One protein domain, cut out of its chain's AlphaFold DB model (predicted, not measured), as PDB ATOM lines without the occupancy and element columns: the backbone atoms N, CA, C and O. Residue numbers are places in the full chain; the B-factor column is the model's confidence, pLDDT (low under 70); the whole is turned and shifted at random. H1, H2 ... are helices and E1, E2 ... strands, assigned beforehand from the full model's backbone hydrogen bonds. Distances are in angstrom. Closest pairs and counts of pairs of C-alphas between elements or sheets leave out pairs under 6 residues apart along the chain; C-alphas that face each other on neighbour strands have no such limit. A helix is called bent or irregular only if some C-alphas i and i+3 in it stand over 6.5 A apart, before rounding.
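Overview. This is residues 2 to 151 of the 152 residues of the protein "Hypothetical protein" of Meloidogyne enterolobii (UniProt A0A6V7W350). Three long helices fold back on one another in a zigzag, H2, H3 and H4, with H3 in the middle; at the end where H2 and H4 begin and H3 ends sits a small two-strand hairpin, E1 and E2. Residues 2 to 15 of H1 stick out as a free arm, and this helix touches no other helix. The printed part has 150 residues with four named helices and two named strands in the order H1, E1, E2, H2, H3, H4; the sheet is E1 - E2, antiparallel, and the class is mostly helix. The whole is loose, with a radius of gyration of the C-alphas of 19.7 A, and only just elongated, spanning 65 by 33 by 28 A.

Along the chain. Find C-alpha 24 at (41.546, 50.563, 30.437); there E1, residues 24 to 26, begins, 6.4 A long, and E2, residues 31 to 33, follows with 6.6 A. Further along, H2 runs over residues 51 to 81 for 45.2 A and H3 over residues 87 to 116 for 43.4 A. H4, residues 124 to 149, covers 39.0 A and ends at C-alpha 149, (66.770, 25.732, 14.126). Before the strands, H1 starts at C-alpha 2, (44.459, 32.958, 2.400), and spans residues 2 to 19, 26.4 A.

Arrangement. Start at the hairpin of E1 and E2, where N 24 and O 33 are 2.8 A apart and N 33 and O 24 are 2.9 A apart, both within hydrogen-bond range. From E2 look to H4: the C-alphas of Gly 31 and Ile 127, their closest, are 6.7 A apart. H4 and H3 form a helical hairpin and touch, closest at the C-alphas of Ala 110 and Ala 130, 4.4 A, at a shallow tilt of 25 degrees, opposite ways; H3 does so with residues 103 to 114 alone. H4 has a kink of 31 degrees near residue 138, yet is neither bent nor irregular, but only just: C-alphas 137 and 140 are 6.4 A apart. H2 and H3, also a helical hairpin, touch closest at the C-alphas of Ile 61 and Ala 108, 6.2 A, at a shallow tilt of 19 degrees, opposite ways; H2 does so with residues 54 to 68 alone. H2 and H4 are apart, and H1 is apart from H2, H3 and H4. In H2 and H3 every O i to N i+4 pair is within hydrogen-bond range, in H1 12 of 14 and in H4 17 of 22.

Size, cuts and confidence. Look to the C-alphas of Ile 41 and Leu 84, the two farthest apart, at 65.4 A. The printed part has no cut, and the link from E2 to H2, 17 residues, is long. Mean pLDDT of the printed part is 78.5; it is under 70 in residues 42 to 46, 79 to 91 and 139 to 151.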
ATOM      1  N   ILE A   2      44.020  32.504   1.058       84.75
ATOM      2  CA  ILE A   2      44.459  32.958   2.400       84.75
ATOM      3  C   ILE A   2      44.471  34.489   2.573       84.75
ATOM      4  O   ILE A   2      43.996  34.988   3.585       84.75
ATOM      5  N   ILE A   3      44.932  35.248   1.571       90.94
ATOM      6  CA  ILE A   3      44.988  36.725   1.643       90.94
ATOM      7  C   ILE A   3      43.594  37.342   1.828       90.94
ATOM      8  O   ILE A   3      43.442  38.303   2.572       90.94
ATOM      9  N   ILE A   4      42.564  36.764   1.202       91.00
ATOM     10  CA  ILE A   4      41.182  37.250   1.319       91.00
ATOM     11  C   ILE A   4      40.689  37.085   2.761       91.00
ATOM     12  O   ILE A   4      40.141  38.024   3.328       91.00
ATOM     13  N   TRP A   5      40.947  35.927   3.376       86.31
ATOM     14  CA  TRP A   5      40.605  35.680   4.778       86.31
ATOM     15  C   TRP A   5      41.325  36.634   5.731       86.31
ATOM     16  O   TRP A   5      40.692  37.193   6.621       86.31
ATOM     17  N   LEU A   6      42.617  36.889   5.501       86.94
ATOM     18  CA  LEU A   6      43.388  37.846   6.301       86.94
ATOM     19  C   LEU A   6      42.827  39.268   6.194       86.94
ATOM     20  O   LEU A   6      42.664  39.937   7.210       86.94
ATOM     21  N   ILE A   7      42.489  39.717   4.982       93.06
ATOM     22  CA  ILE A   7      41.895  41.041   4.762       93.06
ATOM     23  C   ILE A   7      40.552  41.154   5.491       93.06
ATOM     24  O   ILE A   7      40.311  42.158   6.157       93.06
ATOM     25  N   ILE A   8      39.705  40.121   5.426       91.19
ATOM     26  CA  ILE A   8      38.425  40.091   6.146       91.19
ATOM     27  C   ILE A   8      38.650  40.200   7.659       91.19
ATOM     28  O   ILE A   8      37.992  41.010   8.308       91.19
ATOM     29  N   SER A   9      39.600  39.448   8.223       86.31
ATOM     30  CA  SER A   9      39.925  39.516   9.654       86.31
ATOM     31  C   SER A   9      40.460  40.887  10.077       86.31
ATOM     32  O   SER A   9      40.091  41.379  11.140       86.31
ATOM     33  N   ILE A  10      41.287  41.530   9.246       89.81
ATOM     34  CA  ILE A  10      41.811  42.875   9.522       89.81
ATOM     35  C   ILE A  10      40.681  43.903   9.499       89.81
ATOM     36  O   ILE A  10      40.559  44.690  10.432       89.81
ATOM     37  N   ILE A  11      39.829  43.882   8.470       91.88
ATOM     38  CA  ILE A  11      38.687  44.800   8.371       91.88
ATOM     39  C   ILE A  11      37.750  44.604   9.566       91.88
ATOM     40  O   ILE A  11      37.325  45.583  10.170       91.88
ATOM     41  N   TYR A  12      37.481  43.354   9.947       87.06
ATOM     42  CA  TYR A  12      36.680  43.036  11.124       87.06
ATOM     43  C   TYR A  12      37.305  43.561  12.427       87.06
ATOM     44  O   TYR A  12      36.611  44.130  13.262       87.06
ATOM     45  N   GLY A  13      38.622  43.422  12.605       83.12
ATOM     46  CA  GLY A  13      39.318  43.983  13.764       83.12
ATOM     47  C   GLY A  13      39.262  45.513  13.796       83.12
ATOM     48  O   GLY A  13      39.017  46.104  14.846       83.12
ATOM     49  N   LEU A  14      39.422  46.161  12.639       87.00
ATOM     50  CA  LEU A  14      39.349  47.618  12.518       87.00
ATOM     51  C   LEU A  14      37.950  48.161  12.823       87.00
ATOM     52  O   LEU A  14      37.842  49.226  13.424       87.00
ATOM     53  N   THR A  15      36.880  47.447  12.460       84.88
ATOM     54  CA  THR A  15      35.516  47.888  12.789       84.88
ATOM     55  C   THR A  15      35.254  47.828  14.292       84.88
ATOM     56  O   THR A  15      34.559  48.694  14.809       84.88
ATOM     57  N   GLN A  16      35.858  46.896  15.033       79.38
ATOM     58  CA  GLN A  16      35.707  46.867  16.492       79.38
ATOM     59  C   GLN A  16      36.234  48.153  17.147       79.38
ATOM     60  O   GLN A  16      35.558  48.695  18.010       79.38
ATOM     61  N   ILE A  17      37.354  48.714  16.674       79.81
ATOM     62  CA  ILE A  17      37.975  49.928  17.250       79.81
ATOM     63  C   ILE A  17      37.003  51.117  17.307       79.81
ATOM     64  O   ILE A  17      37.045  51.905  18.248       79.81
ATOM     65  N   PHE A  18      36.126  51.258  16.312       77.00
ATOM     66  CA  PHE A  18      35.191  52.385  16.243       77.00
ATOM     67  C   PHE A  18      33.892  52.155  17.030       77.00
ATOM     68  O   PHE A  18      33.225  53.126  17.381       77.00
ATOM     69  N   TRP A  19      33.521  50.898  17.302       71.56
ATOM     70  CA  TRP A  19      32.224  50.538  17.894       71.56
ATOM     71  C   TRP A  19      32.305  49.957  19.311       71.56
ATOM     72  O   TRP A  19      31.273  49.857  19.979       71.56
ATOM     73  N   THR A  20      33.491  49.591  19.805       75.81
ATOM     74  CA  THR A  20      33.676  49.122  21.182       75.81
ATOM     75  C   THR A  20      34.419  50.149  22.028       75.81
ATOM     76  O   THR A  20      35.392  50.774  21.607       75.81
ATOM     77  N   LYS A  21      33.941  50.342  23.264       78.44
ATOM     78  CA  LYS A  21      34.670  51.121  24.267       78.44
ATOM     79  C   LYS A  21      35.988  50.397  24.549       78.44
ATOM     80  O   LYS A  21      36.005  49.177  24.669       78.44
ATOM     81  N   THR A  22      37.092  51.131  24.620       79.94
ATOM     82  CA  THR A  22      38.408  50.533  24.880       79.94
ATOM     83  C   THR A  22      38.525  50.141  26.351       79.94
ATOM     84  O   THR A  22      38.145  50.918  27.224       79.94
ATOM     85  N   ALA A  23      39.060  48.952  26.628       84.25
ATOM     86  CA  ALA A  23      39.366  48.539  27.992       84.25
ATOM     87  C   ALA A  23      40.585  49.311  28.526       84.25
ATOM     88  O   ALA A  23      41.603  49.436  27.843       84.25
ATOM     89  N   VAL A  24      40.490  49.809  29.755       86.19
ATOM     90  CA  VAL A  24      41.546  50.563  30.437       86.19
ATOM     91  C   VAL A  24      42.159  49.691  31.527       86.19
ATOM     92  O   VAL A  24      41.474  48.894  32.169       86.19
ATOM     93  N   PHE A  25      43.471  49.814  31.719       86.44
ATOM     94  CA  PHE A  25      44.171  49.095  32.776       86.44
ATOM     95  C   PHE A  25      43.824  49.678  34.152       86.44
ATOM     96  O   PHE A  25      44.022  50.872  34.389       86.44
ATOM     97  N   SER A  26      43.350  48.831  35.067       85.69
ATOM     98  CA  SER A  26      43.139  49.169  36.474       85.69
ATOM     99  C   SER A  26      44.263  48.591  37.327       85.69
ATOM    100  O   SER A  26      44.466  47.377  37.372       85.69
ATOM    101  N   GLY A  27      44.967  49.468  38.045       83.94
ATOM    102  CA  GLY A  27      46.012  49.078  38.995       83.94
ATOM    103  C   GLY A  27      45.491  48.439  40.285       83.94
ATOM    104  O   GLY A  27      46.288  47.866  41.015       83.94
ATOM    105  N   ILE A  28      44.181  48.513  40.563       84.38
ATOM    106  CA  ILE A  28      43.572  47.843  41.727       84.38
ATOM    107  C   ILE A  28      43.516  46.334  41.481       84.38
ATOM    108  O   ILE A  28      43.946  45.547  42.309       84.38
ATOM    109  N   TYR A  29      43.021  45.940  40.309       83.31
ATOM    110  CA  TYR A  29      42.800  44.537  39.954       83.31
ATOM    111  C   TYR A  29      43.903  43.957  39.053       83.31
ATOM    112  O   TYR A  29      43.794  42.811  38.621       83.31
ATOM    113  N   PHE A  30      44.931  44.751  38.726       85.19
ATOM    114  CA  PHE A  30      46.009  44.408  37.788       85.19
ATOM    115  C   PHE A  30      45.488  43.818  36.466       85.19
ATOM    116  O   PHE A  30      45.993  42.813  35.968       85.19
ATOM    117  N   GLY A  31      44.452  44.434  35.893       85.62
ATOM    118  CA  GLY A  31      43.769  43.910  34.710       85.62
ATOM    119  C   GLY A  31      43.057  44.975  33.886       85.62
ATOM    120  O   GLY A  31      42.996  46.142  34.267       85.62
ATOM    121  N   TYR A  32      42.533  44.562  32.732       87.19
ATOM    122  CA  TYR A  32      41.878  45.447  31.768       87.19
ATOM    123  C   TYR A  32      40.356  45.382  31.902       87.19
ATOM    124  O   TYR A  32      39.759  44.317  31.750       87.19
ATOM    125  N   PHE A  33      39.729  46.531  32.140       86.31
ATOM    126  CA  PHE A  33      38.289  46.643  32.369       86.31
ATOM    127  C   PHE A  33      37.672  47.704  31.468       86.31
ATOM    128  O   PHE A  33      38.299  48.720  31.167       86.31
ATOM    129  N   PHE A  34      36.426  47.488  31.046       84.56
ATOM    130  CA  PHE A  34      35.683  48.497  30.285       84.56
ATOM    131  C   PHE A  34      35.210  49.664  31.159       84.56
ATOM    132  O   PHE A  34      35.097  50.782  30.658       84.56
ATOM    133  N   ASN A  35      34.982  49.427  32.456       85.81
ATOM    134  CA  ASN A  35      34.729  50.489  33.423       85.81
ATOM    135  C   ASN A  35      36.066  51.070  33.934       85.81
ATOM    136  O   ASN A  35      36.781  50.380  34.667       85.81
ATOM    137  N   PRO A  36      36.408  52.332  33.611       83.50
ATOM    138  CA  PRO A  36      37.645  52.956  34.086       83.50
ATOM    139  C   PRO A  36      37.642  53.240  35.598       83.50
ATOM    140  O   PRO A  36      38.705  53.409  36.186       83.50
ATOM    141  N   HIS A  37      36.469  53.277  36.236       83.19
ATOM    142  CA  HIS A  37      36.303  53.569  37.663       83.19
ATOM    143  C   HIS A  37      36.165  52.309  38.527       83.19
ATOM    144  O   HIS A  37      35.824  52.412  39.708       83.19
ATOM    145  N   VAL A  38      36.424  51.124  37.962       81.88
ATOM    146  CA  VAL A  38      36.288  49.844  38.667       81.88
ATOM    147  C   VAL A  38      37.098  49.846  39.973       81.88
ATOM    148  O   VAL A  38      38.314  50.040  39.968       81.88
ATOM    149  N   GLY A  39      36.412  49.658  41.105       78.31
ATOM    150  CA  GLY A  39      37.006  49.667  42.449       78.31
ATOM    151  C   GLY A  39      37.290  51.049  43.062       78.31
ATOM    152  O   GLY A  39      37.749  51.092  44.199       78.31
ATOM    153  N   TYR A  40      37.024  52.156  42.358       78.75
ATOM    154  CA  TYR A  40      37.203  53.524  42.876       78.75
ATOM    155  C   TYR A  40      35.882  54.221  43.223       78.75
ATOM    156  O   TYR A  40      35.813  54.938  44.220       78.75
ATOM    157  N   ILE A  41      34.855  54.058  42.384       78.19
ATOM    158  CA  ILE A  41      33.534  54.665  42.570       78.19
ATOM    159  C   ILE A  41      32.493  53.560  42.426       78.19
ATOM    160  O   ILE A  41      32.403  52.933  41.371       78.19
ATOM    161  N   ASP A  42      31.683  53.365  43.465       67.75
ATOM    162  CA  ASP A  42      30.509  52.495  43.415       67.75
ATOM    163  C   ASP A  42      29.400  53.209  42.621       67.75
ATOM    164  O   ASP A  42      28.507  53.849  43.175       67.75
ATOM    165  N   GLY A  43      29.510  53.184  41.292       62.81
ATOM    166  CA  GLY A  43      28.582  53.827  40.362       62.81
ATOM    167  C   GLY A  43      28.405  52.996  39.094       62.81
ATOM    168  O   GLY A  43      29.374  52.428  38.596       62.81
ATOM    169  N   ASN A  44      27.153  52.907  38.624       60.91
ATOM    170  CA  ASN A  44      26.624  52.030  37.568       60.91
ATOM    171  C   ASN A  44      27.665  51.452  36.586       60.91
ATOM    172  O   ASN A  44      27.955  52.033  35.540       60.91
ATOM    173  N   ASN A  45      28.136  50.233  36.874       64.88
ATOM    174  CA  ASN A  45      28.893  49.410  35.921       64.88
ATOM    175  C   ASN A  45      28.145  49.259  34.581       64.88
ATOM    176  O   ASN A  45      28.771  49.222  33.523       64.88
ATOM    177  N   GLU A  46      26.810  49.292  34.629       66.62
ATOM    178  CA  GLU A  46      25.896  49.204  33.487       66.62
ATOM    179  C   GLU A  46      26.166  50.240  32.379       66.62
ATOM    180  O   GLU A  46      25.914  49.965  31.210       66.62
ATOM    181  N   GLU A  47      26.708  51.424  32.699       73.25
ATOM    182  CA  GLU A  47      26.984  52.459  31.687       73.25
ATOM    183  C   GLU A  47      28.177  52.092  30.778       73.25
ATOM    184  O   GLU A  47      28.302  52.557  29.634       73.25
ATOM    185  N   TYR A  48      29.070  51.239  31.275       73.31
ATOM    186  CA  TYR A  48      30.287  50.813  30.587       73.31
ATOM    187  C   TYR A  48      30.186  49.399  30.017       73.31
ATOM    188  O   TYR A  48      31.049  48.995  29.234       73.31
ATOM    189  N   GLU A  49      29.118  48.674  30.344       73.62
ATOM    190  CA  GLU A  49      28.830  47.373  29.763       73.62
ATOM    191  C   GLU A  49      28.390  47.506  28.299       73.62
ATOM    192  O   GLU A  49      27.553  48.327  27.926       73.62
ATOM    193  N   ASN A  50      28.963  46.667  27.438       77.81
ATOM    194  CA  ASN A  50      28.544  46.548  26.048       77.81
ATOM    195  C   ASN A  50      28.035  45.128  25.802       77.81
ATOM    196  O   ASN A  50      28.813  44.207  25.549       77.81
ATOM    197  N   LEU A  51      26.710  44.971  25.838       78.56
ATOM    198  CA  LEU A  51      26.044  43.682  25.648       78.56
ATOM    199  C   LEU A  51      26.452  43.001  24.331       78.56
ATOM    200  O   LEU A  51      26.692  41.795  24.310       78.56
ATOM    201  N   PHE A  52      26.583  43.763  23.240       79.69
ATOM    202  CA  PHE A  52      26.992  43.218  21.941       79.69
ATOM    203  C   PHE A  52      28.412  42.660  21.981       79.69
ATOM    204  O   PHE A  52      28.658  41.567  21.470       79.69
ATOM    205  N   HIS A  53      29.335  43.385  22.614       79.25
ATOM    206  CA  HIS A  53      30.716  42.937  22.764       79.25
ATOM    207  C   HIS A  53      30.799  41.646  23.580       79.25
ATOM    208  O   HIS A  53      31.529  40.718  23.236       79.25
ATOM    209  N   SER A  54      29.997  41.546  24.631       81.19
ATOM    210  CA  SER A  54      30.010  40.364  25.468       81.19
ATOM    211  C   SER A  54      29.363  39.142  24.825       81.19
ATOM    212  O   SER A  54      29.913  38.047  24.933       81.19
ATOM    213  N   ILE A  55      28.239  39.310  24.117       84.12
ATOM    214  CA  ILE A  55      27.645  38.232  23.309       84.12
ATOM    215  C   ILE A  55      28.664  37.751  22.278       84.12
ATOM    216  O   ILE A  55      28.851  36.544  22.113       84.12
ATOM    217  N   HIS A  56      29.351  38.685  21.618       86.00
ATOM    218  CA  HIS A  56      30.419  38.361  20.687       86.00
ATOM    219  C   HIS A  56      31.525  37.534  21.363       86.00
ATOM    220  O   HIS A  56      31.839  36.446  20.887       86.00
ATOM    221  N   ASN A  57      32.063  37.975  22.503       84.94
ATOM    222  CA  ASN A  57      33.147  37.259  23.181       84.94
ATOM    223  C   ASN A  57      32.738  35.857  23.653       84.94
ATOM    224  O   ASN A  57      33.493  34.905  23.461       84.94
ATOM    225  N   ILE A  58      31.533  35.700  24.212       85.81
ATOM    226  CA  ILE A  58      31.001  34.383  24.598       85.81
ATOM    227  C   ILE A  58      30.850  33.489  23.361       85.81
ATOM    228  O   ILE A  58      31.245  32.323  23.389       85.81
ATOM    229  N   SER A  59      30.338  34.038  22.255       86.44
ATOM    230  CA  SER A  59      30.190  33.301  20.996       86.44
ATOM    231  C   SER A  59      31.539  32.821  20.462       86.44
ATOM    232  O   SER A  59      31.653  31.675  20.032       86.44
ATOM    233  N   ILE A  60      32.578  33.660  20.541       84.75
ATOM    234  CA  ILE A  60      33.942  33.300  20.139       84.75
ATOM    235  C   ILE A  60      34.500  32.181  21.018       84.75
ATOM    236  O   ILE A  60      35.066  31.235  20.475       84.75
ATOM    237  N   ILE A  61      34.307  32.225  22.340       85.31
ATOM    238  CA  ILE A  61      34.751  31.152  23.248       85.31
ATOM    239  C   ILE A  61      34.076  29.821  22.887       85.31
ATOM    240  O   ILE A  61      34.754  28.801  22.750       85.31
ATOM    241  N   ILE A  62      32.754  29.827  22.679       87.19
ATOM    242  CA  ILE A  62      31.999  28.624  22.299       87.19
ATOM    243  C   ILE A  62      32.491  28.086  20.953       87.19
ATOM    244  O   ILE A  62      32.775  26.894  20.828       87.19
ATOM    245  N   LEU A  63      32.634  28.957  19.950       87.69
ATOM    246  CA  LEU A  63      33.094  28.569  18.619       87.69
ATOM    247  C   LEU A  63      34.519  28.005  18.653       87.69
ATOM    248  O   LEU A  63      34.802  27.027  17.959       87.69
ATOM    249  N   LEU A  64      35.396  28.583  19.476       85.00
ATOM    250  CA  LEU A  64      36.764  28.114  19.677       85.00
ATOM    251  C   LEU A  64      36.757  26.675  20.203       85.00
ATOM    252  O   LEU A  64      37.343  25.789  19.583       85.00
ATOM    253  N   ILE A  65      36.024  26.424  21.292       85.31
ATOM    254  CA  ILE A  65      35.907  25.093  21.903       85.31
ATOM    255  C   ILE A  65      35.331  24.086  20.898       85.31
ATOM    256  O   ILE A  65      35.907  23.015  20.706       85.31
ATOM    257  N   LEU A  66      34.239  24.432  20.208       87.56
ATOM    258  CA  LEU A  66      33.608  23.557  19.215       87.56
ATOM    259  C   LEU A  66      34.542  23.229  18.049       87.56
ATOM    260  O   LEU A  66      34.596  22.077  17.614       87.56
ATOM    261  N   THR A  67      35.291  24.213  17.554       85.88
ATOM    262  CA  THR A  67      36.233  24.019  16.445       85.88
ATOM    263  C   THR A  67      37.354  23.068  16.854       85.88
ATOM    264  O   THR A  67      37.630  22.111  16.131       85.88
ATOM    265  N   TYR A  68      37.956  23.263  18.034       83.75
ATOM    266  CA  TYR A  68      39.015  22.373  18.514       83.75
ATOM    267  C   TYR A  68      38.508  20.968  18.836       83.75
ATOM    268  O   TYR A  68      39.190  19.998  18.505       83.75
ATOM    269  N   LEU A  69      37.310  20.825  19.411       85.00
ATOM    270  CA  LEU A  69      36.693  19.513  19.627       85.00
ATOM    271  C   LEU A  69      36.416  18.798  18.303       85.00
ATOM    272  O   LEU A  69      36.782  17.634  18.150       85.00
ATOM    273  N   SER A  70      35.838  19.499  17.327       85.69
ATOM    274  CA  SER A  70      35.547  18.940  16.001       85.69
ATOM    275  C   SER A  70      36.828  18.486  15.307       85.69
ATOM    276  O   SER A  70      36.907  17.361  14.817       85.69
ATOM    277  N   PHE A  71      37.865  19.325  15.331       82.94
ATOM    278  CA  PHE A  71      39.166  18.998  14.758       82.94
ATOM    279  C   PHE A  71      39.824  17.807  15.474       82.94
ATOM    280  O   PHE A  71      40.366  16.918  14.819       82.94
ATOM    281  N   SER A  72      39.694  17.724  16.803       82.44
ATOM    282  CA  SER A  72      40.190  16.591  17.597       82.44
ATOM    283  C   SER A  72      39.488  15.280  17.261       82.44
ATOM    284  O   SER A  72      40.141  14.248  17.120       82.44
ATOM    285  N   ILE A  73      38.166  15.311  17.087       83.75
ATOM    286  CA  ILE A  73      37.382  14.134  16.699       83.75
ATOM    287  C   ILE A  73      37.793  13.664  15.302       83.75
ATOM    288  O   ILE A  73      38.082  12.483  15.124       83.75
ATOM    289  N   ILE A  74      37.878  14.580  14.330       84.31
ATOM    290  CA  ILE A  74      38.299  14.268  12.957       84.31
ATOM    291  C   ILE A  74      39.698  13.639  12.948       84.31
ATOM    292  O   ILE A  74      39.910  12.629  12.278       84.31
ATOM    293  N   PHE A  75      40.635  14.192  13.722       80.00
ATOM    294  CA  PHE A  75      41.991  13.662  13.835       80.00
ATOM    295  C   PHE A  75      42.010  12.240  14.416       80.00
ATOM    296  O   PHE A  75      42.679  11.357  13.880       80.00
ATOM    297  N   ILE A  76      41.225  11.979  15.469       79.25
ATOM    298  CA  ILE A  76      41.105  10.639  16.060       79.25
ATOM    299  C   ILE A  76      40.494   9.649  15.059       79.25
ATOM    300  O   ILE A  76      40.981   8.524  14.957       79.25
ATOM    301  N   LEU A  77      39.459  10.042  14.315       80.75
ATOM    302  CA  LEU A  77      38.827   9.183  13.308       80.75
ATOM    303  C   LEU A  77      39.804   8.825  12.180       80.75
ATOM    304  O   LEU A  77      39.989   7.644  11.897       80.75
ATOM    305  N   GLN A  78      40.521   9.809  11.631       76.88
ATOM    306  CA  GLN A  78      41.539   9.560  10.603       76.88
ATOM    307  C   GLN A  78      42.692   8.690  11.123       76.88
ATOM    308  O   GLN A  78      43.189   7.823  10.408       76.88
ATOM    309  N   SER A  79      43.076   8.848  12.396       69.94
ATOM    310  CA  SER A  79      44.121   8.020  13.011       69.94
ATOM    311  C   SER A  79      43.735   6.543  13.170       69.94
ATOM    312  O   SER A  79      44.621   5.700  13.296       69.94
ATOM    313  N   LYS A  80      42.431   6.220  13.174       68.31
ATOM    314  CA  LYS A  80      41.916   4.844  13.267       68.31
ATOM    315  C   LYS A  80      41.817   4.155  11.906       68.31
ATOM    316  O   LYS A  80      41.920   2.935  11.850       68.31
ATOM    317  N   GLU A  81      41.614   4.919  10.835       68.12
ATOM    318  CA  GLU A  81      41.486   4.407   9.462       68.12
ATOM    319  C   GLU A  81      42.845   4.280   8.746       68.12
ATOM    320  O   GLU A  81      43.009   3.443   7.859       68.12
ATOM    321  N   GLY A  82      43.847   5.068   9.154       58.66
ATOM    322  CA  GLY A  82      45.198   5.057   8.593       58.66
ATOM    323  C   GLY A  82      46.080   3.921   9.120       58.66
ATOM    324  O   GLY A  82      46.921   4.134   9.992       58.66
ATOM    325  N   GLY A  83      45.933   2.718   8.568       57.62
ATOM    326  CA  GLY A  83      46.945   1.667   8.700       57.62
ATOM    327  C   GLY A  83      48.227   2.026   7.932       57.62
ATOM    328  O   GLY A  83      48.162   2.338   6.748       57.62
ATOM    329  N   LEU A  84      49.387   1.928   8.597       52.34
ATOM    330  CA  LEU A  84      50.742   1.939   8.008       52.34
ATOM    331  C   LEU A  84      51.200   3.250   7.321       52.34
ATOM    332  O   LEU A  84      51.708   3.217   6.201       52.34
ATOM    333  N   GLN A  85      51.104   4.403   7.989       55.47
ATOM    334  CA  GLN A  85      51.922   5.576   7.623       55.47
ATOM    335  C   GLN A  85      53.171   5.654   8.509       55.47
ATOM    336  O   GLN A  85      53.119   5.272   9.675       55.47
ATOM    337  N   SER A  86      54.294   6.106   7.939       54.47
ATOM    338  CA  SER A  86      55.624   6.136   8.566       54.47
ATOM    339  C   SER A  86      55.576   6.662  10.008       54.47
ATOM    340  O   SER A  86      55.247   7.824  10.255       54.47
ATOM    341  N   ASP A  87      55.918   5.797  10.969       60.22
ATOM    342  CA  ASP A  87      55.754   6.051  12.408       60.22
ATOM    343  C   ASP A  87      56.275   7.436  12.831       60.22
ATOM    344  O   ASP A  87      55.601   8.179  13.543       60.22
ATOM    345  N   GLN A  88      57.440   7.845  12.321       56.03
ATOM    346  CA  GLN A  88      58.075   9.121  12.669       56.03
ATOM    347  C   GLN A  88      57.296  10.371  12.222       56.03
ATOM    348  O   GLN A  88      57.280  11.364  12.957       56.03
ATOM    349  N   GLN A  89      56.638  10.340  11.057       54.75
ATOM    350  CA  GLN A  89      55.852  11.478  10.572       54.75
ATOM    351  C   GLN A  89      54.562  11.624  11.398       54.75
ATOM    352  O   GLN A  89      54.241  12.718  11.864       54.75
ATOM    353  N   SER A  90      53.916  10.495  11.722       66.50
ATOM    354  CA  SER A  90      52.721  10.453  12.576       66.50
ATOM    355  C   SER A  90      52.986  10.959  14.004       66.50
ATOM    356  O   SER A  90      52.155  11.664  14.579       66.50
ATOM    357  N   PHE A  91      54.146  10.647  14.599       67.31
ATOM    358  CA  PHE A  91      54.489  11.117  15.950       67.31
ATOM    359  C   PHE A  91      54.689  12.636  16.026       67.31
ATOM    360  O   PHE A  91      54.228  13.268  16.981       67.31
ATOM    361  N   SER A  92      55.346  13.232  15.028       72.69
ATOM    362  CA  SER A  92      55.555  14.685  14.976       72.69
ATOM    363  C   SER A  92      54.240  15.442  14.791       72.69
ATOM    364  O   SER A  92      53.988  16.411  15.510       72.69
ATOM    365  N   GLU A  93      53.365  14.960  13.907       75.19
ATOM    366  CA  GLU A  93      52.033  15.534  13.678       75.19
ATOM    367  C   GLU A  93      51.161  15.466  14.942       75.19
ATOM    368  O   GLU A  93      50.583  16.476  15.347       75.19
ATOM    369  N   LYS A  94      51.146  14.322  15.643       74.44
ATOM    370  CA  LYS A  94      50.442  14.157  16.930       74.44
ATOM    371  C   LYS A  94      50.954  15.114  18.006       74.44
ATOM    372  O   LYS A  94      50.158  15.653  18.774       74.44
ATOM    373  N   ARG A  95      52.272  15.339  18.075       76.75
ATOM    374  CA  ARG A  95      52.886  16.246  19.056       76.75
ATOM    375  C   ARG A  95      52.515  17.703  18.790       76.75
ATOM    376  O   ARG A  95      52.155  18.401  19.733       76.75
ATOM    377  N   ILE A  96      52.571  18.143  17.531       81.06
ATOM    378  CA  ILE A  96      52.158  19.498  17.130       81.06
ATOM    379  C   ILE A  96      50.660  19.686  17.387       81.06
ATOM    380  O   ILE A  96      50.251  20.706  17.933       81.06
ATOM    381  N   PHE A  97      49.846  18.685  17.058       79.81
ATOM    382  CA  PHE A  97      48.413  18.710  17.317       79.81
ATOM    383  C   PHE A  97      48.100  18.877  18.811       79.81
ATOM    384  O   PHE A  97      47.384  19.802  19.193       79.81
ATOM    385  N   LEU A  98      48.681  18.029  19.665       79.69
ATOM    386  CA  LEU A  98      48.474  18.086  21.113       79.69
ATOM    387  C   LEU A  98      48.934  19.429  21.689       79.69
ATOM    388  O   LEU A  98      48.269  19.988  22.554       79.69
ATOM    389  N   GLN A  99      50.028  19.974  21.165       82.38
ATOM    390  CA  GLN A  99      50.502  21.293  21.548       82.38
ATOM    391  C   GLN A  99      49.492  22.399  21.210       82.38
ATOM    392  O   GLN A  99      49.144  23.198  22.074       82.38
ATOM    393  N   VAL A 100      48.974  22.425  19.979       81.94
ATOM    394  CA  VAL A 100      47.976  23.419  19.558       81.94
ATOM    395  C   VAL A 100      46.701  23.321  20.405       81.94
ATOM    396  O   VAL A 100      46.126  24.352  20.749       81.94
ATOM    397  N   VAL A 101      46.285  22.107  20.782       82.38
ATOM    398  CA  VAL A 101      45.146  21.884  21.690       82.38
ATOM    399  C   VAL A 101      45.426  22.429  23.094       82.38
ATOM    400  O   VAL A 101      44.557  23.064  23.682       82.38
ATOM    401  N   ILE A 102      46.624  22.226  23.643       83.25
ATOM    402  CA  ILE A 102      46.985  22.764  24.965       83.25
ATOM    403  C   ILE A 102      47.018  24.297  24.947       83.25
ATOM    404  O   ILE A 102      46.412  24.929  25.814       83.25
ATOM    405  N   ILE A 103      47.662  24.901  23.942       85.06
ATOM    406  CA  ILE A 103      47.711  26.362  23.772       85.06
ATOM    407  C   ILE A 103      46.297  26.938  23.704       85.06
ATOM    408  O   ILE A 103      45.985  27.933  24.363       85.06
ATOM    409  N   SER A 104      45.426  26.323  22.901       83.62
ATOM    410  CA  SER A 104      44.072  26.827  22.724       83.62
ATOM    411  C   SER A 104      43.210  26.662  23.968       83.62
ATOM    412  O   SER A 104      42.397  27.543  24.243       83.62
ATOM    413  N   LEU A 105      43.424  25.605  24.758       84.31
ATOM    414  CA  LEU A 105      42.790  25.439  26.064       84.31
ATOM    415  C   LEU A 105      43.205  26.551  27.030       84.31
ATOM    416  O   LEU A 105      42.332  27.175  27.631       84.31
ATOM    417  N   PHE A 106      44.501  26.859  27.148       87.75
ATOM    418  CA  PHE A 106      44.950  27.977  27.987       87.75
ATOM    419  C   PHE A 106      44.359  29.309  27.523       87.75
ATOM    420  O   PHE A 106      43.866  30.081  28.347       87.75
ATOM    421  N   ASN A 107      44.320  29.546  26.210       86.81
ATOM    422  CA  ASN A 107      43.709  30.746  25.649       86.81
ATOM    423  C   ASN A 107      42.194  30.817  25.924       86.81
ATOM    424  O   ASN A 107      41.680  31.881  26.262       86.81
ATOM    425  N   ALA A 108      41.478  29.692  25.834       85.94
ATOM    426  CA  ALA A 108      40.049  29.619  26.136       85.94
ATOM    427  C   ALA A 108      39.760  29.894  27.620       85.94
ATOM    428  O   ALA A 108      38.825  30.631  27.936       85.94
ATOM    429  N   VAL A 109      40.570  29.341  28.531       88.75
ATOM    430  CA  VAL A 109      40.441  29.592  29.975       88.75
ATOM    431  C   VAL A 109      40.718  31.060  30.292       88.75
ATOM    432  O   VAL A 109      39.908  31.689  30.970       88.75
ATOM    433  N   ALA A 110      41.806  31.626  29.761       89.62
ATOM    434  CA  ALA A 110      42.120  33.041  29.935       89.62
ATOM    435  C   ALA A 110      40.967  33.924  29.435       89.62
ATOM    436  O   ALA A 110      40.421  34.709  30.208       89.62
ATOM    437  N   ALA A 111      40.531  33.737  28.185       87.75
ATOM    438  CA  ALA A 111      39.428  34.495  27.595       87.75
ATOM    439  C   ALA A 111      38.133  34.388  28.420       87.75
ATOM    440  O   ALA A 111      37.446  35.387  28.619       87.75
ATOM    441  N   SER A 112      37.825  33.203  28.953       87.25
ATOM    442  CA  SER A 112      36.640  32.990  29.792       87.25
ATOM    443  C   SER A 112      36.700  33.791  31.092       87.25
ATOM    444  O   SER A 112      35.721  34.445  31.447       87.25
ATOM    445  N   ILE A 113      37.853  33.801  31.773       90.31
ATOM    446  CA  ILE A 113      38.051  34.609  32.986       90.31
ATOM    447  C   ILE A 113      37.930  36.104  32.654       90.31
ATOM    448  O   ILE A 113      37.247  36.828  33.376       90.31
ATOM    449  N   TYR A 114      38.516  36.556  31.539       87.12
ATOM    450  CA  TYR A 114      38.437  37.954  31.097       87.12
ATOM    451  C   TYR A 114      37.015  38.415  30.784       87.12
ATOM    452  O   TYR A 114      36.685  39.563  31.065       87.12
ATOM    453  N   VAL A 115      36.174  37.555  30.206       85.94
ATOM    454  CA  VAL A 115      34.757  37.875  29.981       85.94
ATOM    455  C   VAL A 115      34.003  37.897  31.304       85.94
ATOM    456  O   VAL A 115      33.223  38.811  31.551       85.94
ATOM    457  N   PHE A 116      34.255  36.919  32.174       86.56
ATOM    458  CA  PHE A 116      33.560  36.793  33.451       86.56
ATOM    459  C   PHE A 116      33.856  37.963  34.405       86.56
ATOM    460  O   PHE A 116      32.939  38.485  35.037       86.56
ATOM    461  N   MET A 117      35.107  38.434  34.452       86.00
ATOM    462  CA  MET A 117      35.510  39.549  35.319       86.00
ATOM    463  C   MET A 117      34.919  40.906  34.914       86.00
ATOM    464  O   MET A 117      34.985  41.839  35.705       86.00
ATOM    465  N   GLN A 118      34.349  41.041  33.706       83.88
ATOM    466  CA  GLN A 118      33.644  42.273  33.326       83.88
ATOM    467  C   GLN A 118      32.278  42.401  34.008       83.88
ATOM    468  O   GLN A 118      31.758  43.505  34.092       83.88
ATOM    469  N   TYR A 119      31.707  41.291  34.481       79.38
ATOM    470  CA  TYR A 119      30.346  41.248  35.022       79.38
ATOM    471  C   TYR A 119      30.286  41.036  36.525       79.38
ATOM    472  O   TYR A 119      29.349  41.468  37.189       79.38
ATOM    473  N   ILE A 120      31.252  40.296  37.059       80.44
ATOM    474  CA  ILE A 120      31.278  39.904  38.461       80.44
ATOM    475  C   ILE A 120      32.649  40.257  39.018       80.44
ATOM    476  O   ILE A 120      33.665  40.098  38.343       80.44
ATOM    477  N   HIS A 121      32.682  40.706  40.273       78.94
ATOM    478  CA  HIS A 121      33.939  40.877  40.986       78.94
ATOM    479  C   HIS A 121      34.661  39.536  41.110       78.94
ATOM    480  O   HIS A 121      34.188  38.592  41.747       78.94
ATOM    481  N   VAL A 122      35.829  39.468  40.483       82.06
ATOM    482  CA  VAL A 122      36.707  38.305  40.473       82.06
ATOM    483  C   VAL A 122      37.908  38.583  41.373       82.06
ATOM    484  O   VAL A 122      38.432  39.693  41.399       82.06
ATOM    485  N   ASN A 123      38.351  37.567  42.114       86.56
ATOM    486  CA  ASN A 123      39.554  37.650  42.943       86.56
ATOM    487  C   ASN A 123      40.794  37.940  42.072       86.56
ATOM    488  O   ASN A 123      40.998  37.282  41.051       86.56
ATOM    489  N   GLU A 124      41.653  38.860  42.516       85.31
ATOM    490  CA  GLU A 124      42.929  39.232  41.886       85.31
ATOM    491  C   GLU A 124      43.789  38.022  41.492       85.31
ATOM    492  O   GLU A 124      44.350  37.983  40.398       85.31
ATOM    493  N   MET A 125      43.825  36.975  42.325       87.50
ATOM    494  CA  MET A 125      44.580  35.752  42.025       87.50
ATOM    495  C   MET A 125      44.110  35.083  40.728       87.50
ATOM    496  O   MET A 125      44.923  34.579  39.954       87.50
ATOM    497  N   LEU A 126      42.802  35.102  40.457       88.38
ATOM    498  CA  LEU A 126      42.242  34.528  39.237       88.38
ATOM    499  C   LEU A 126      42.583  35.386  38.008       88.38
ATOM    500  O   LEU A 126      42.841  34.841  36.936       88.38
ATOM    501  N   ILE A 127      42.652  36.711  38.172       89.38
ATOM    502  CA  ILE A 127      43.059  37.650  37.114       89.38
ATOM    503  C   ILE A 127      44.538  37.450  36.755       89.38
ATOM    504  O   ILE A 127      44.897  37.440  35.576       89.38
ATOM    505  N   ILE A 128      45.400  37.222  37.748       89.44
ATOM    506  CA  ILE A 128      46.819  36.906  37.523       89.44
ATOM    507  C   ILE A 128      46.961  35.570  36.784       89.44
ATOM    508  O   ILE A 128      47.716  35.481  35.816       89.44
ATOM    509  N   ILE A 129      46.203  34.543  37.181       89.94
ATOM    510  CA  ILE A 129      46.180  33.250  36.477       89.94
ATOM    511  C   ILE A 129      45.757  33.435  35.014       89.94
ATOM    512  O   ILE A 129      46.385  32.861  34.123       89.94
ATOM    513  N   ALA A 130      44.749  34.271  34.746       90.06
ATOM    514  CA  ALA A 130      44.320  34.573  33.384       90.06
ATOM    515  C   ALA A 130      45.440  35.220  32.554       90.06
ATOM    516  O   ALA A 130      45.671  34.796  31.421       90.06
ATOM    517  N   HIS A 131      46.188  36.173  33.121       89.44
ATOM    518  CA  HIS A 131      47.348  36.767  32.448       89.44
ATOM    519  C   HIS A 131      48.455  35.740  32.186       89.44
ATOM    520  O   HIS A 131      49.038  35.737  31.104       89.44
ATOM    521  N   ILE A 132      48.735  34.842  33.136       89.06
ATOM    522  CA  ILE A 132      49.732  33.777  32.954       89.06
ATOM    523  C   ILE A 132      49.311  32.850  31.811       89.06
ATOM    524  O   ILE A 132      50.122  32.558  30.933       89.06
ATOM    525  N   PHE A 133      48.057  32.400  31.776       89.38
ATOM    526  CA  PHE A 133      47.561  31.547  30.690       89.38
ATOM    527  C   PHE A 133      47.555  32.260  29.339       89.38
ATOM    528  O   PHE A 133      47.938  31.657  28.336       89.38
ATOM    529  N   TRP A 134      47.215  33.547  29.319       85.31
ATOM    530  CA  TRP A 134      47.304  34.364  28.115       85.31
ATOM    531  C   TRP A 134      48.753  34.501  27.610       85.31
ATOM    532  O   TRP A 134      49.018  34.281  26.429       85.31
ATOM    533  N   LEU A 135      49.721  34.748  28.501       86.25
ATOM    534  CA  LEU A 135      51.147  34.801  28.156       86.25
ATOM    535  C   LEU A 135      51.670  33.460  27.623       86.25
ATOM    536  O   LEU A 135      52.401  33.434  26.633       86.25
ATOM    537  N   ASN A 136      51.279  32.342  28.242       80.50
ATOM    538  CA  ASN A 136      51.671  31.005  27.784       80.50
ATOM    539  C   ASN A 136      51.139  30.705  26.376       80.50
ATOM    540  O   ASN A 136      51.850  30.102  25.574       80.50
ATOM    541  N   ALA A 137      49.947  31.204  26.032       77.56
ATOM    542  CA  ALA A 137      49.398  31.046  24.691       77.56
ATOM    543  C   ALA A 137      50.215  31.771  23.601       77.56
ATOM    544  O   ALA A 137      50.143  31.399  22.431       77.56
ATOM    545  N   HIS A 138      50.994  32.799  23.954       75.75
ATOM    546  CA  HIS A 138      51.865  33.525  23.019       75.75
ATOM    547  C   HIS A 138      53.335  33.070  23.097       75.75
ATOM    548  O   HIS A 138      54.055  33.130  22.099       75.75
ATOM    549  N   GLY A 139      53.782  32.564  24.253       62.44
ATOM    550  CA  GLY A 139      55.170  32.155  24.502       62.44
ATOM    551  C   GLY A 139      55.614  30.868  23.793       62.44
ATOM    552  O   GLY A 139      56.787  30.736  23.438       62.44
ATOM    553  N   GLU A 140      54.703  29.928  23.521       59.84
ATOM    554  CA  GLU A 140      55.063  28.632  22.917       59.84
ATOM    555  C   GLU A 140      55.597  28.726  21.472       59.84
ATOM    556  O   GLU A 140      56.329  27.838  21.021       59.84
ATOM    557  N   ILE A 141      55.315  29.826  20.763       55.59
ATOM    558  CA  ILE A 141      55.811  30.083  19.399       55.59
ATOM    559  C   ILE A 141      57.351  30.162  19.379       55.59
ATOM    560  O   ILE A 141      57.990  29.692  18.436       55.59
ATOM    561  N   ILE A 142      57.963  30.688  20.445       54.66
ATOM    562  CA  ILE A 142      59.414  30.912  20.526       54.66
ATOM    563  C   ILE A 142      60.157  29.589  20.761       54.66
ATOM    564  O   ILE A 142      61.157  29.309  20.101       54.66
ATOM    565  N   ILE A 143      59.652  28.728  21.648       56.06
ATOM    566  CA  ILE A 143      60.330  27.480  22.041       56.06
ATOM    567  C   ILE A 143      60.422  26.498  20.862       56.06
ATOM    568  O   ILE A 143      61.452  25.850  20.660       56.06
ATOM    569  N   ASN A 144      59.376  26.416  20.038       55.75
ATOM    570  CA  ASN A 144      59.382  25.559  18.852       55.75
ATOM    571  C   ASN A 144      60.294  26.069  17.738       55.75
ATOM    572  O   ASN A 144      60.930  25.261  17.061       55.75
ATOM    573  N   TYR A 145      60.384  27.389  17.558       54.47
ATOM    574  CA  TYR A 145      61.280  27.985  16.572       54.47
ATOM    575  C   TYR A 145      62.746  27.675  16.899       54.47
ATOM    576  O   TYR A 145      63.485  27.192  16.041       54.47
ATOM    577  N   TYR A 146      63.139  27.828  18.168       50.84
ATOM    578  CA  TYR A 146      64.472  27.439  18.639       50.84
ATOM    579  C   TYR A 146      64.725  25.934  18.473       50.84
ATOM    580  O   TYR A 146      65.780  25.529  17.994       50.84
ATOM    581  N   LYS A 147      63.751  25.075  18.787       51.72
ATOM    582  CA  LYS A 147      63.934  23.624  18.637       51.72
ATOM    583  C   LYS A 147      64.099  23.177  17.174       51.72
ATOM    584  O   LYS A 147      64.790  22.199  16.931       51.72
ATOM    585  N   SER A 148      63.496  23.890  16.222       54.97
ATOM    586  CA  SER A 148      63.610  23.616  14.780       54.97
ATOM    587  C   SER A 148      64.954  24.066  14.186       54.97
ATOM    588  O   SER A 148      65.475  23.416  13.291       54.97
ATOM    589  N   HIS A 149      65.545  25.153  14.695       49.53
ATOM    590  CA  HIS A 149      66.770  25.732  14.126       49.53
ATOM    591  C   HIS A 149      68.080  25.137  14.673       49.53
ATOM    592  O   HIS A 149      69.114  25.269  14.026       49.53
ATOM    593  N   TYR A 150      68.054  24.491  15.845       49.75
ATOM    594  CA  TYR A 150      69.254  23.951  16.512       49.75
ATOM    595  C   TYR A 150      69.312  22.409  16.576       49.75
ATOM    596  O   TYR A 150      70.209  21.862  17.214       49.75
ATOM    597  N   LEU A 151      68.366  21.696  15.949       46.62
ATOM    598  CA  LEU A 151      68.330  20.221  15.883       46.62
ATOM    599  C   LEU A 151      68.256  19.679  14.441       46.62
ATOM    600  O   LEU A 151      67.753  18.574  14.229       46.62
TER     601      LEU A 151